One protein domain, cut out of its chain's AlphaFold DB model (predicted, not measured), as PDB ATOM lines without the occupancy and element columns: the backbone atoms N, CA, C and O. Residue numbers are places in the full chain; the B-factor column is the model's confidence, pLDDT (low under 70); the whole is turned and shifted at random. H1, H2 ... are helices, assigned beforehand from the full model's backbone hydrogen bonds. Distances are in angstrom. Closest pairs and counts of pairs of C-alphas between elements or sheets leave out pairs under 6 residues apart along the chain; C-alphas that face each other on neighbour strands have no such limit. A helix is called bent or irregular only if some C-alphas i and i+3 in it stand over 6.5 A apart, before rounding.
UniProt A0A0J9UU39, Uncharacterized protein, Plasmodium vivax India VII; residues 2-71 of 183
ATOM      1  N   LYS A   2      30.266 -68.740  46.859       60.16
ATOM      2  CA  LYS A   2      30.509 -67.583  47.751       60.16
ATOM      3  C   LYS A   2      30.440 -66.221  47.023       60.16
ATOM      4  O   LYS A   2      29.802 -65.307  47.520       60.16
ATOM      5  N   TYR A   3      30.974 -66.151  45.798       60.91
ATOM      6  CA  TYR A   3      30.974 -64.957  44.935       60.91
ATOM      7  C   TYR A   3      29.579 -64.351  44.682       60.91
ATOM      8  O   TYR A   3      29.376 -63.160  44.885       60.91
ATOM      9  N   LEU A   4      28.588 -65.160  44.289       61.19
ATOM     10  CA  LEU A   4      27.238 -64.651  43.998       61.19
ATOM     11  C   LEU A   4      26.508 -64.195  45.268       61.19
ATOM     12  O   LEU A   4      25.790 -63.199  45.245       61.19
ATOM     13  N   LYS A   5      26.749 -64.876  46.395       62.50
ATOM     14  CA  LYS A   5      26.199 -64.484  47.700       62.50
ATOM     15  C   LYS A   5      26.765 -63.141  48.179       62.50
ATOM     16  O   LYS A   5      26.030 -62.347  48.757       62.50
ATOM     17  N   GLU A   6      28.032 -62.849  47.880       61.03
ATOM     18  CA  GLU A   6      28.665 -61.556  48.179       61.03
ATOM     19  C   GLU A   6      28.103 -60.403  47.318       61.03
ATOM     20  O   GLU A   6      27.991 -59.277  47.806       61.03
ATOM     21  N   LEU A   7      27.664 -60.671  46.079       57.44
ATOM     22  CA  LEU A   7      27.043 -59.661  45.203       57.44
ATOM     23  C   LEU A   7      25.651 -59.204  45.683       57.44
ATOM     24  O   LEU A   7      25.267 -58.057  45.439       57.44
ATOM     25  N   LYS A   8      24.915 -60.057  46.408       52.44
ATOM     26  CA  LYS A   8      23.554 -59.777  46.907       52.44
ATOM     27  C   LYS A   8      23.504 -58.666  47.973       52.44
ATOM     28  O   LYS A   8      22.484 -58.001  48.121       52.44
ATOM     29  N   ILE A   9      24.612 -58.396  48.669       56.06
ATOM     30  CA  ILE A   9      24.659 -57.517  49.858       56.06
ATOM     31  C   ILE A   9      24.662 -56.004  49.506       56.06
ATOM     32  O   ILE A   9      24.547 -55.163  50.392       56.06
ATOM     33  N   LYS A  10      24.729 -55.604  48.219       51.25
ATOM     34  CA  LYS A  10      24.885 -54.180  47.807       51.25
ATOM     35  C   LYS A  10      23.878 -53.614  46.776       51.25
ATOM     36  O   LYS A  10      24.187 -52.602  46.151       51.25
ATOM     37  N   SER A  11      22.692 -54.212  46.632       62.59
ATOM     38  CA  SER A  11      21.541 -53.795  45.788       62.59
ATOM     39  C   SER A  11      21.734 -53.612  44.260       62.59
ATOM     40  O   SER A  11      22.793 -53.212  43.764       62.59
ATOM     41  N   ALA A  12      20.586 -53.846  43.600       63.47
ATOM     42  CA  ALA A  12      20.098 -53.573  42.248       63.47
ATOM     43  C   ALA A  12      20.490 -54.585  41.160       63.47
ATOM     44  O   ALA A  12      21.564 -54.486  40.575       63.47
ATOM     45  N   ILE A  13      19.579 -55.540  40.915       61.16
ATOM     46  CA  ILE A  13      19.312 -56.345  39.699       61.16
ATOM     47  C   ILE A  13      20.449 -56.457  38.660       61.16
ATOM     48  O   ILE A  13      20.923 -57.560  38.400       61.16
ATOM     49  N   LEU A  14      20.933 -55.342  38.104       62.50
ATOM     50  CA  LEU A  14      22.074 -55.284  37.183       62.50
ATOM     51  C   LEU A  14      23.304 -56.055  37.696       62.50
ATOM     52  O   LEU A  14      23.907 -56.812  36.942       62.50
ATOM     53  N   LYS A  15      23.662 -55.933  38.984       72.38
ATOM     54  CA  LYS A  15      24.801 -56.681  39.563       72.38
ATOM     55  C   LYS A  15      24.581 -58.192  39.563       72.38
ATOM     56  O   LYS A  15      25.546 -58.945  39.450       72.38
ATOM     57  N   ILE A  16      23.328 -58.621  39.703       75.25
ATOM     58  CA  ILE A  16      22.959 -60.036  39.695       75.25
ATOM     59  C   ILE A  16      23.055 -60.564  38.267       75.25
ATOM     60  O   ILE A  16      23.749 -61.552  38.063       75.25
ATOM     61  N   SER A  17      22.495 -59.847  37.284       80.69
ATOM     62  CA  SER A  17      22.625 -60.193  35.861       80.69
ATOM     63  C   SER A  17      24.095 -60.362  35.454       80.69
ATOM     64  O   SER A  17      24.481 -61.441  35.008       80.69
ATOM     65  N   TYR A  18      24.969 -59.385  35.735       80.94
ATOM     66  CA  TYR A  18      26.411 -59.525  35.471       80.94
ATOM     67  C   TYR A  18      27.054 -60.710  36.209       80.94
ATOM     68  O   TYR A  18      27.914 -61.398  35.656       80.94
ATOM     69  N   GLY A  19      26.633 -60.973  37.448       83.75
ATOM     70  CA  GLY A  19      27.073 -62.134  38.216       83.75
ATOM     71  C   GLY A  19      26.696 -63.459  37.553       83.75
ATOM     72  O   GLY A  19      27.543 -64.347  37.456       83.75
ATOM     73  N   CYS A  20      25.467 -63.578  37.053       88.88
ATOM     74  CA  CYS A  20      24.968 -64.752  36.339       88.88
ATOM     75  C   CYS A  20      25.706 -64.956  35.004       88.88
ATOM     76  O   CYS A  20      26.159 -66.060  34.711       88.88
ATOM     77  N   LYS A  21      25.940 -63.878  34.244       89.25
ATOM     78  CA  LYS A  21      26.761 -63.902  33.020       89.25
ATOM     79  C   LYS A  21      28.178 -64.400  33.308       89.25
ATOM     80  O   LYS A  21      28.699 -65.277  32.621       89.25
ATOM     81  N   TYR A  22      28.794 -63.892  34.377       88.25
ATOM     82  CA  TYR A  22      30.116 -64.346  34.808       88.25
ATOM     83  C   TYR A  22      30.124 -65.805  35.263       88.25
ATOM     84  O   TYR A  22      31.066 -66.532  34.949       88.25
ATOM     85  N   LEU A  23      29.087 -66.255  35.973       90.31
ATOM     86  CA  LEU A  23      28.944 -67.657  36.356       90.31
ATOM     87  C   LEU A  23      28.890 -68.561  35.118       90.31
ATOM     88  O   LEU A  23      29.628 -69.544  35.070       90.31
ATOM     89  N   TYR A  24      28.072 -68.211  34.122       92.38
ATOM     90  CA  TYR A  24      27.981 -68.947  32.861       92.38
ATOM     91  C   TYR A  24      29.344 -69.062  32.169       92.38
ATOM     92  O   TYR A  24      29.799 -70.162  31.855       92.38
ATOM     93  N   TYR A  25      30.061 -67.945  32.036       91.88
ATOM     94  CA  TYR A  25      31.418 -67.948  31.492       91.88
ATOM     95  C   TYR A  25      32.397 -68.788  32.316       91.88
ATOM     96  O   TYR A  25      33.227 -69.506  31.761       91.88
ATOM     97  N   LYS A  26      32.311 -68.731  33.647       91.06
ATOM     98  CA  LYS A  26      33.190 -69.504  34.526       91.06
ATOM     99  C   LYS A  26      32.960 -71.008  34.370       91.06
ATOM    100  O   LYS A  26      33.930 -71.758  34.302       91.06
ATOM    101  N   ILE A  27      31.702 -71.427  34.244       91.50
ATOM    102  CA  ILE A  27      31.325 -72.807  33.920       91.50
ATOM    103  C   ILE A  27      31.890 -73.205  32.555       91.50
ATOM    104  O   ILE A  27      32.535 -74.246  32.444       91.50
ATOM    105  N   TYR A  28      31.714 -72.359  31.536       92.00
ATOM    106  CA  TYR A  28      32.307 -72.586  30.219       92.00
ATOM    107  C   TYR A  28      33.825 -72.799  30.300       92.00
ATOM    108  O   TYR A  28      34.327 -73.777  29.751       92.00
ATOM    109  N   LEU A  29      34.555 -71.944  31.017       90.75
ATOM    110  CA  LEU A  29      36.003 -72.081  31.165       90.75
ATOM    111  C   LEU A  29      36.412 -73.375  31.873       90.75
ATOM    112  O   LEU A  29      37.290 -74.087  31.397       90.75
ATOM    113  N   ASP A  30      35.808 -73.660  33.027       89.56
ATOM    114  CA  ASP A  30      36.255 -74.751  33.897       89.56
ATOM    115  C   ASP A  30      35.854 -76.126  33.333       89.56
ATOM    116  O   ASP A  30      36.525 -77.147  33.554       89.56
ATOM    117  N   MET A  31      34.751 -76.158  32.586       90.06
ATOM    118  CA  MET A  31      34.199 -77.382  32.036       90.06
ATOM    119  C   MET A  31      34.501 -77.500  30.545       90.06
ATOM    120  O   MET A  31      35.145 -78.465  30.176       90.06
ATOM    121  N   PHE A  32      34.148 -76.542  29.695       90.81
ATOM    122  CA  PHE A  32      34.008 -76.775  28.251       90.81
ATOM    123  C   PHE A  32      35.153 -76.292  27.359       90.81
ATOM    124  O   PHE A  32      35.369 -76.895  26.315       90.81
ATOM    125  N   LYS A  33      35.869 -75.219  27.718       87.38
ATOM    126  CA  LYS A  33      36.782 -74.506  26.801       87.38
ATOM    127  C   LYS A  33      37.799 -75.393  26.067       87.38
ATOM    128  O   LYS A  33      38.080 -75.137  24.904       87.38
ATOM    129  N   ASP A  34      38.267 -76.455  26.718       85.94
ATOM    130  CA  ASP A  34      39.239 -77.402  26.157       85.94
ATOM    131  C   ASP A  34      38.765 -78.865  26.265       85.94
ATOM    132  O   ASP A  34      39.574 -79.796  26.269       85.94
ATOM    133  N   LYS A  35      37.453 -79.096  26.419       86.38
ATOM    134  CA  LYS A  35      36.879 -80.437  26.605       86.38
ATOM    135  C   LYS A  35      35.697 -80.664  25.674       86.38
ATOM    136  O   LYS A  35      34.813 -79.823  25.553       86.38
ATOM    137  N   ASN A  36      35.638 -81.859  25.098       79.88
ATOM    138  CA  ASN A  36      34.511 -82.283  24.277       79.88
ATOM    139  C   ASN A  36      33.494 -83.027  25.141       79.88
ATOM    140  O   ASN A  36      33.755 -84.136  25.607       79.88
ATOM    141  N   PHE A  37      32.330 -82.412  25.334       85.69
ATOM    142  CA  PHE A  37      31.168 -83.038  25.952       85.69
ATOM    143  C   PHE A  37      30.055 -83.224  24.926       85.69
ATOM    144  O   PHE A  37      29.966 -82.495  23.943       85.69
ATOM    145  N   ASN A  38      29.165 -84.177  25.199       86.75
ATOM    146  CA  ASN A  38      27.995 -84.447  24.357       86.75
ATOM    147  C   ASN A  38      26.864 -83.418  24.549       86.75
ATOM    148  O   ASN A  38      25.826 -83.519  23.904       86.75
ATOM    149  N   TYR A  39      27.045 -82.459  25.455       86.50
ATOM    150  CA  TYR A  39      26.102 -81.388  25.753       86.50
ATOM    151  C   TYR A  39      26.801 -80.034  25.632       86.50
ATOM    152  O   TYR A  39      28.022 -79.936  25.751       86.50
ATOM    153  N   THR A  40      26.023 -78.984  25.378       90.25
ATOM    154  CA  THR A  40      26.546 -77.623  25.205       90.25
ATOM    155  C   THR A  40      26.677 -76.902  26.553       90.25
ATOM    156  O   THR A  40      25.967 -77.254  27.505       90.25
ATOM    157  N   PRO A  41      27.510 -75.845  26.647       90.75
ATOM    158  CA  PRO A  41      27.531 -74.969  27.820       90.75
ATOM    159  C   PRO A  41      26.143 -74.428  28.175       90.75
ATOM    160  O   PRO A  41      25.816 -74.297  29.350       90.75
ATOM    161  N   GLN A  42      25.316 -74.150  27.164       91.88
ATOM    162  CA  GLN A  42      23.976 -73.579  27.309       91.88
ATOM    163  C   GLN A  42      23.019 -74.580  27.964       91.88
ATOM    164  O   GLN A  42      22.360 -74.249  28.949       91.88
ATOM    165  N   THR A  43      22.989 -75.821  27.456       91.94
ATOM    166  CA  THR A  43      22.179 -76.914  28.018       91.94
ATOM    167  C   THR A  43      22.559 -77.171  29.470       91.94
ATOM    168  O   THR A  43      21.693 -77.201  30.339       91.94
ATOM    169  N   PHE A  44      23.861 -77.261  29.751       92.88
ATOM    170  CA  PHE A  44      24.340 -77.473  31.111       92.88
ATOM    171  C   PHE A  44      23.987 -76.317  32.041       92.88
ATOM    172  O   PHE A  44      23.569 -76.545  33.170       92.88
ATOM    173  N   TYR A  45      24.154 -75.072  31.593       92.12
ATOM    174  CA  TYR A  45      23.854 -73.910  32.425       92.12
ATOM    175  C   TYR A  45      22.368 -73.831  32.781       92.12
ATOM    176  O   TYR A  45      22.033 -73.532  33.926       92.12
ATOM    177  N   LYS A  46      21.484 -74.171  31.836       91.88
ATOM    178  CA  LYS A  46      20.044 -74.268  32.081       91.88
ATOM    179  C   LYS A  46      19.722 -75.321  33.146       91.88
ATOM    180  O   LYS A  46      19.117 -74.983  34.157       91.88
ATOM    181  N   GLU A  47      20.186 -76.556  32.966       91.62
ATOM    182  CA  GLU A  47      19.972 -77.639  33.944       91.62
ATOM    183  C   GLU A  47      20.587 -77.307  35.311       91.62
ATOM    184  O   GLU A  47      20.026 -77.604  36.367       91.62
ATOM    185  N   PHE A  48      21.750 -76.654  35.311       90.69
ATOM    186  CA  PHE A  48      22.390 -76.174  36.524       90.69
ATOM    187  C   PHE A  48      21.477 -75.199  37.273       90.69
ATOM    188  O   PHE A  48      21.254 -75.386  38.466       90.69
ATOM    189  N   LEU A  49      20.912 -74.188  36.606       90.38
ATOM    190  CA  LEU A  49      20.023 -73.230  37.267       90.38
ATOM    191  C   LEU A  49      18.686 -73.848  37.703       90.38
ATOM    192  O   LEU A  49      18.189 -73.494  38.772       90.38
ATOM    193  N   GLU A  50      18.137 -74.803  36.947       88.44
ATOM    194  CA  GLU A  50      16.930 -75.550  37.335       88.44
ATOM    195  C   GLU A  50      17.133 -76.301  38.661       88.44
ATOM    196  O   GLU A  50      16.275 -76.258  39.544       88.44
ATOM    197  N   ASN A  51      18.306 -76.904  38.872       87.44
ATOM    198  CA  ASN A  51      18.638 -77.579  40.132       87.44
ATOM    199  C   ASN A  51      18.764 -76.623  41.335       87.44
ATOM    200  O   ASN A  51      18.653 -77.058  42.482       87.44
ATOM    201  N   TYR A  52      18.960 -75.326  41.089       83.31
ATOM    202  CA  TYR A  52      19.086 -74.291  42.119       83.31
ATOM    203  C   TYR A  52      17.951 -73.256  42.077       83.31
ATOM    204  O   TYR A  52      18.101 -72.174  42.642       83.31
ATOM    205  N   HIS A  53      16.802 -73.573  41.467       77.81
ATOM    206  CA  HIS A  53      15.686 -72.624  41.321       77.81
ATOM    207  C   HIS A  53      15.152 -72.083  42.659       77.81
ATOM    208  O   HIS A  53      14.707 -70.942  42.719       77.81
ATOM    209  N   ASN A  54      15.243 -72.873  43.735       78.69
ATOM    210  CA  ASN A  54      14.829 -72.478  45.087       78.69
ATOM    211  C   ASN A  54      15.883 -71.649  45.846       78.69
ATOM    212  O   ASN A  54      15.638 -71.254  46.983       78.69
ATOM    213  N   ASP A  55      17.074 -71.417  45.282       83.31
ATOM    214  CA  ASP A  55      18.066 -70.527  45.892       83.31
ATOM    215  C   ASP A  55      17.739 -69.075  45.524       83.31
ATOM    216  O   ASP A  55      17.782 -68.690  44.358       83.31
ATOM    217  N   ASP A  56      17.492 -68.236  46.530       74.31
ATOM    218  CA  ASP A  56      17.117 -66.824  46.355       74.31
ATOM    219  C   ASP A  56      18.157 -65.954  45.610       74.31
ATOM    220  O   ASP A  56      17.979 -64.739  45.491       74.31
ATOM    221  N   THR A  57      19.327 -66.486  45.255       71.81
ATOM    222  CA  THR A  57      20.394 -65.769  44.538       71.81
ATOM    223  C   THR A  57      20.578 -66.330  43.135       71.81
ATOM    224  O   THR A  57      20.701 -65.560  42.187       71.81
ATOM    225  N   LEU A  58      20.598 -67.656  42.996       77.19
ATOM    226  CA  LEU A  58      20.754 -68.339  41.710       77.19
ATOM    227  C   LEU A  58      19.445 -68.444  40.937       77.19
ATOM    228  O   LEU A  58      19.477 -68.365  39.714       77.19
ATOM    229  N   GLY A  59      18.312 -68.549  41.630       78.75
ATOM    230  CA  GLY A  59      16.989 -68.547  41.015       78.75
ATOM    231  C   GLY A  59      16.754 -67.290  40.177       78.75
ATOM    232  O   GLY A  59      16.204 -67.388  39.088       78.75
ATOM    233  N   ILE A  60      17.293 -66.139  40.604       82.31
ATOM    234  CA  ILE A  60      17.220 -64.871  39.856       82.31
ATOM    235  C   ILE A  60      17.941 -64.966  38.501       82.31
ATOM    236  O   ILE A  60      17.578 -64.270  37.560       82.31
ATOM    237  N   CYS A  61      18.954 -65.827  38.356       87.06
ATOM    238  CA  CYS A  61      19.613 -66.016  37.063       87.06
ATOM    239  C   CYS A  61      18.678 -66.625  36.008       87.06
ATOM    240  O   CYS A  61      18.932 -66.416  34.824       87.06
ATOM    241  N   ASN A  62      17.614 -67.336  36.415       85.19
ATOM    242  CA  ASN A  62      16.613 -67.855  35.479       85.19
ATOM    243  C   ASN A  62      15.878 -66.725  34.754       85.19
ATOM    244  O   ASN A  62      15.611 -66.859  33.564       85.19
ATOM    245  N   ASP A  63      15.646 -65.590  35.422       85.25
ATOM    246  CA  ASP A  63      14.975 -64.424  34.829       85.25
ATOM    247  C   ASP A  63      15.774 -63.810  33.663       85.25
ATOM    248  O   ASP A  63      15.209 -63.108  32.830       85.25
ATOM    249  N   TYR A  64      17.084 -64.077  33.596       84.25
ATOM    250  CA  TYR A  64      17.997 -63.574  32.562       84.25
ATOM    251  C   TYR A  64      18.555 -64.694  31.681       84.25
ATOM    252  O   TYR A  64      19.535 -64.467  30.971       84.25
ATOM    253  N   LEU A  65      18.010 -65.914  31.758       87.44
ATOM    254  CA  LEU A  65      18.603 -67.077  31.098       87.44
ATOM    255  C   LEU A  65      18.779 -66.842  29.595       87.44
ATOM    256  O   LEU A  65      19.875 -67.070  29.085       87.44
ATOM    257  N   ASP A  66      17.741 -66.339  28.926       86.31
ATOM    258  CA  ASP A  66      17.749 -66.083  27.482       86.31
ATOM    259  C   ASP A  66      18.823 -65.059  27.085       86.31
ATOM    260  O   ASP A  66      19.563 -65.284  26.127       86.31
ATOM    261  N   ASP A  67      18.990 -63.992  27.871       83.69
ATOM    262  CA  ASP A  67      20.049 -62.999  27.661       83.69
ATOM    263  C   ASP A  67      21.443 -63.603  27.890       83.69
ATOM    264  O   ASP A  67      22.396 -63.296  27.176       83.69
ATOM    265  N   ILE A  68      21.593 -64.461  28.907       85.00
ATOM    266  CA  ILE A  68      22.881 -65.060  29.279       85.00
ATOM    267  C   ILE A  68      23.359 -66.042  28.209       85.00
ATOM    268  O   ILE A  68      24.531 -66.011  27.833       85.00
ATOM    269  N   ILE A  69      22.483 -66.919  27.714       85.94
ATOM    270  CA  ILE A  69      22.869 -67.951  26.737       85.94
ATOM    271  C   ILE A  69      23.190 -67.371  25.355       85.94
ATOM    272  O   ILE A  69      23.889 -68.026  24.577       85.94
ATOM    273  N   GLN A  70      22.710 -66.156  25.066       83.00
ATOM    274  CA  GLN A  70      23.036 -65.401  23.854       83.00
ATOM    275  C   GLN A  70      24.427 -64.750  23.906       83.00
ATOM    276  O   GLN A  70      24.946 -64.328  22.871       83.00
ATOM    277  N   ILE A  71      25.071 -64.696  25.077       82.88
ATOM    278  CA  ILE A  71      26.401 -64.097  25.210       82.88
ATOM    279  C   ILE A  71      27.417 -64.866  24.384       82.88
ATOM    280  O   ILE A  71      27.600 -66.078  24.518       82.88
TER     281      ILE A  71
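AT A GLANCE: This is residues 2 to 71 of the 183 residues of an uncharacterized protein of Plasmodium vivax India VII (UniProt A0A0J9UU39). Two helical hairpins pack across each other: the long helix H2 with the shorter H1 folded back along its first part, and H3 with H4 side by side, crossing H2 steeply. Residues 34 to 39, in the link from H2 to H3, stick out at one end. The printed part has 70 residues with four named helices, in the order H1, H2, H3, H4, and no named strand; the class is all helix. It is compact, with a radius of gyration of the C-alphas of 12.1 A, and elongated, spanning 38 by 21 by 20 A.

IN THESE COORDINATES: H2, residues 14 to 32, is the longest helix at 26.2 A, from C-alpha 14 at (22.074, -55.284, 37.183) to C-alpha 32 at (34.008, -76.775, 28.251). H1 is residues 2 to 10, 14.5 A, neither bent nor irregular, but only just: C-alphas 7 and 10 are 6.4 A apart. H3 is residues 41 to 51, 15.4 A. H4, residues 59 to 69, 15.5 A, ends at C-alpha 69 at (22.869, -67.951, 26.737); it is irregular, with C-alphas 63 and 66 8.0 A apart.

HOW THE PARTS SIT: H2 is the hub, touching three helices. With residues 15 to 20 alone it touches H1 in a hairpin, at a shallow tilt of 10 degrees, opposite ways; the closest C-alphas, Leu 4 and Gly 19, are 6.3 A apart. With residues 24 to 32 alone it touches H3 at a steep tilt of 62 degrees, closest C-alphas Tyr 28 and Pro 41, 5.9 A. With residues 16 to 24 alone it touches H4 at a steep tilt of 66 degrees, closest C-alphas Lys 21 and Ile 68, 5.5 A. H3 and H4 touch as a hairpin at a shallow tilt of 13 degrees, opposite ways, closest C-alphas Gln 42 and Ile 69, 5.8 A. The packing is part aligned, part crossed: two of four touching pairs are at a shallow tilt. H1 is apart from H3 and H4. Every O i to N i+4 pair is within hydrogen-bond range in H2 and H3, against 3 of 5 in H1 and 3 of 7 in H4, where 6 of 8 O i to N i+3 pairs are.

THE WHOLE: The two C-alphas farthest apart, Lys 10 and Asn 38, are 38.4 A apart. The printed part has no cut; the link H1 to H2 is tight, the other two are short. Mean pLDDT of the printed part is 81.1, with residues 2 to 14 under 70.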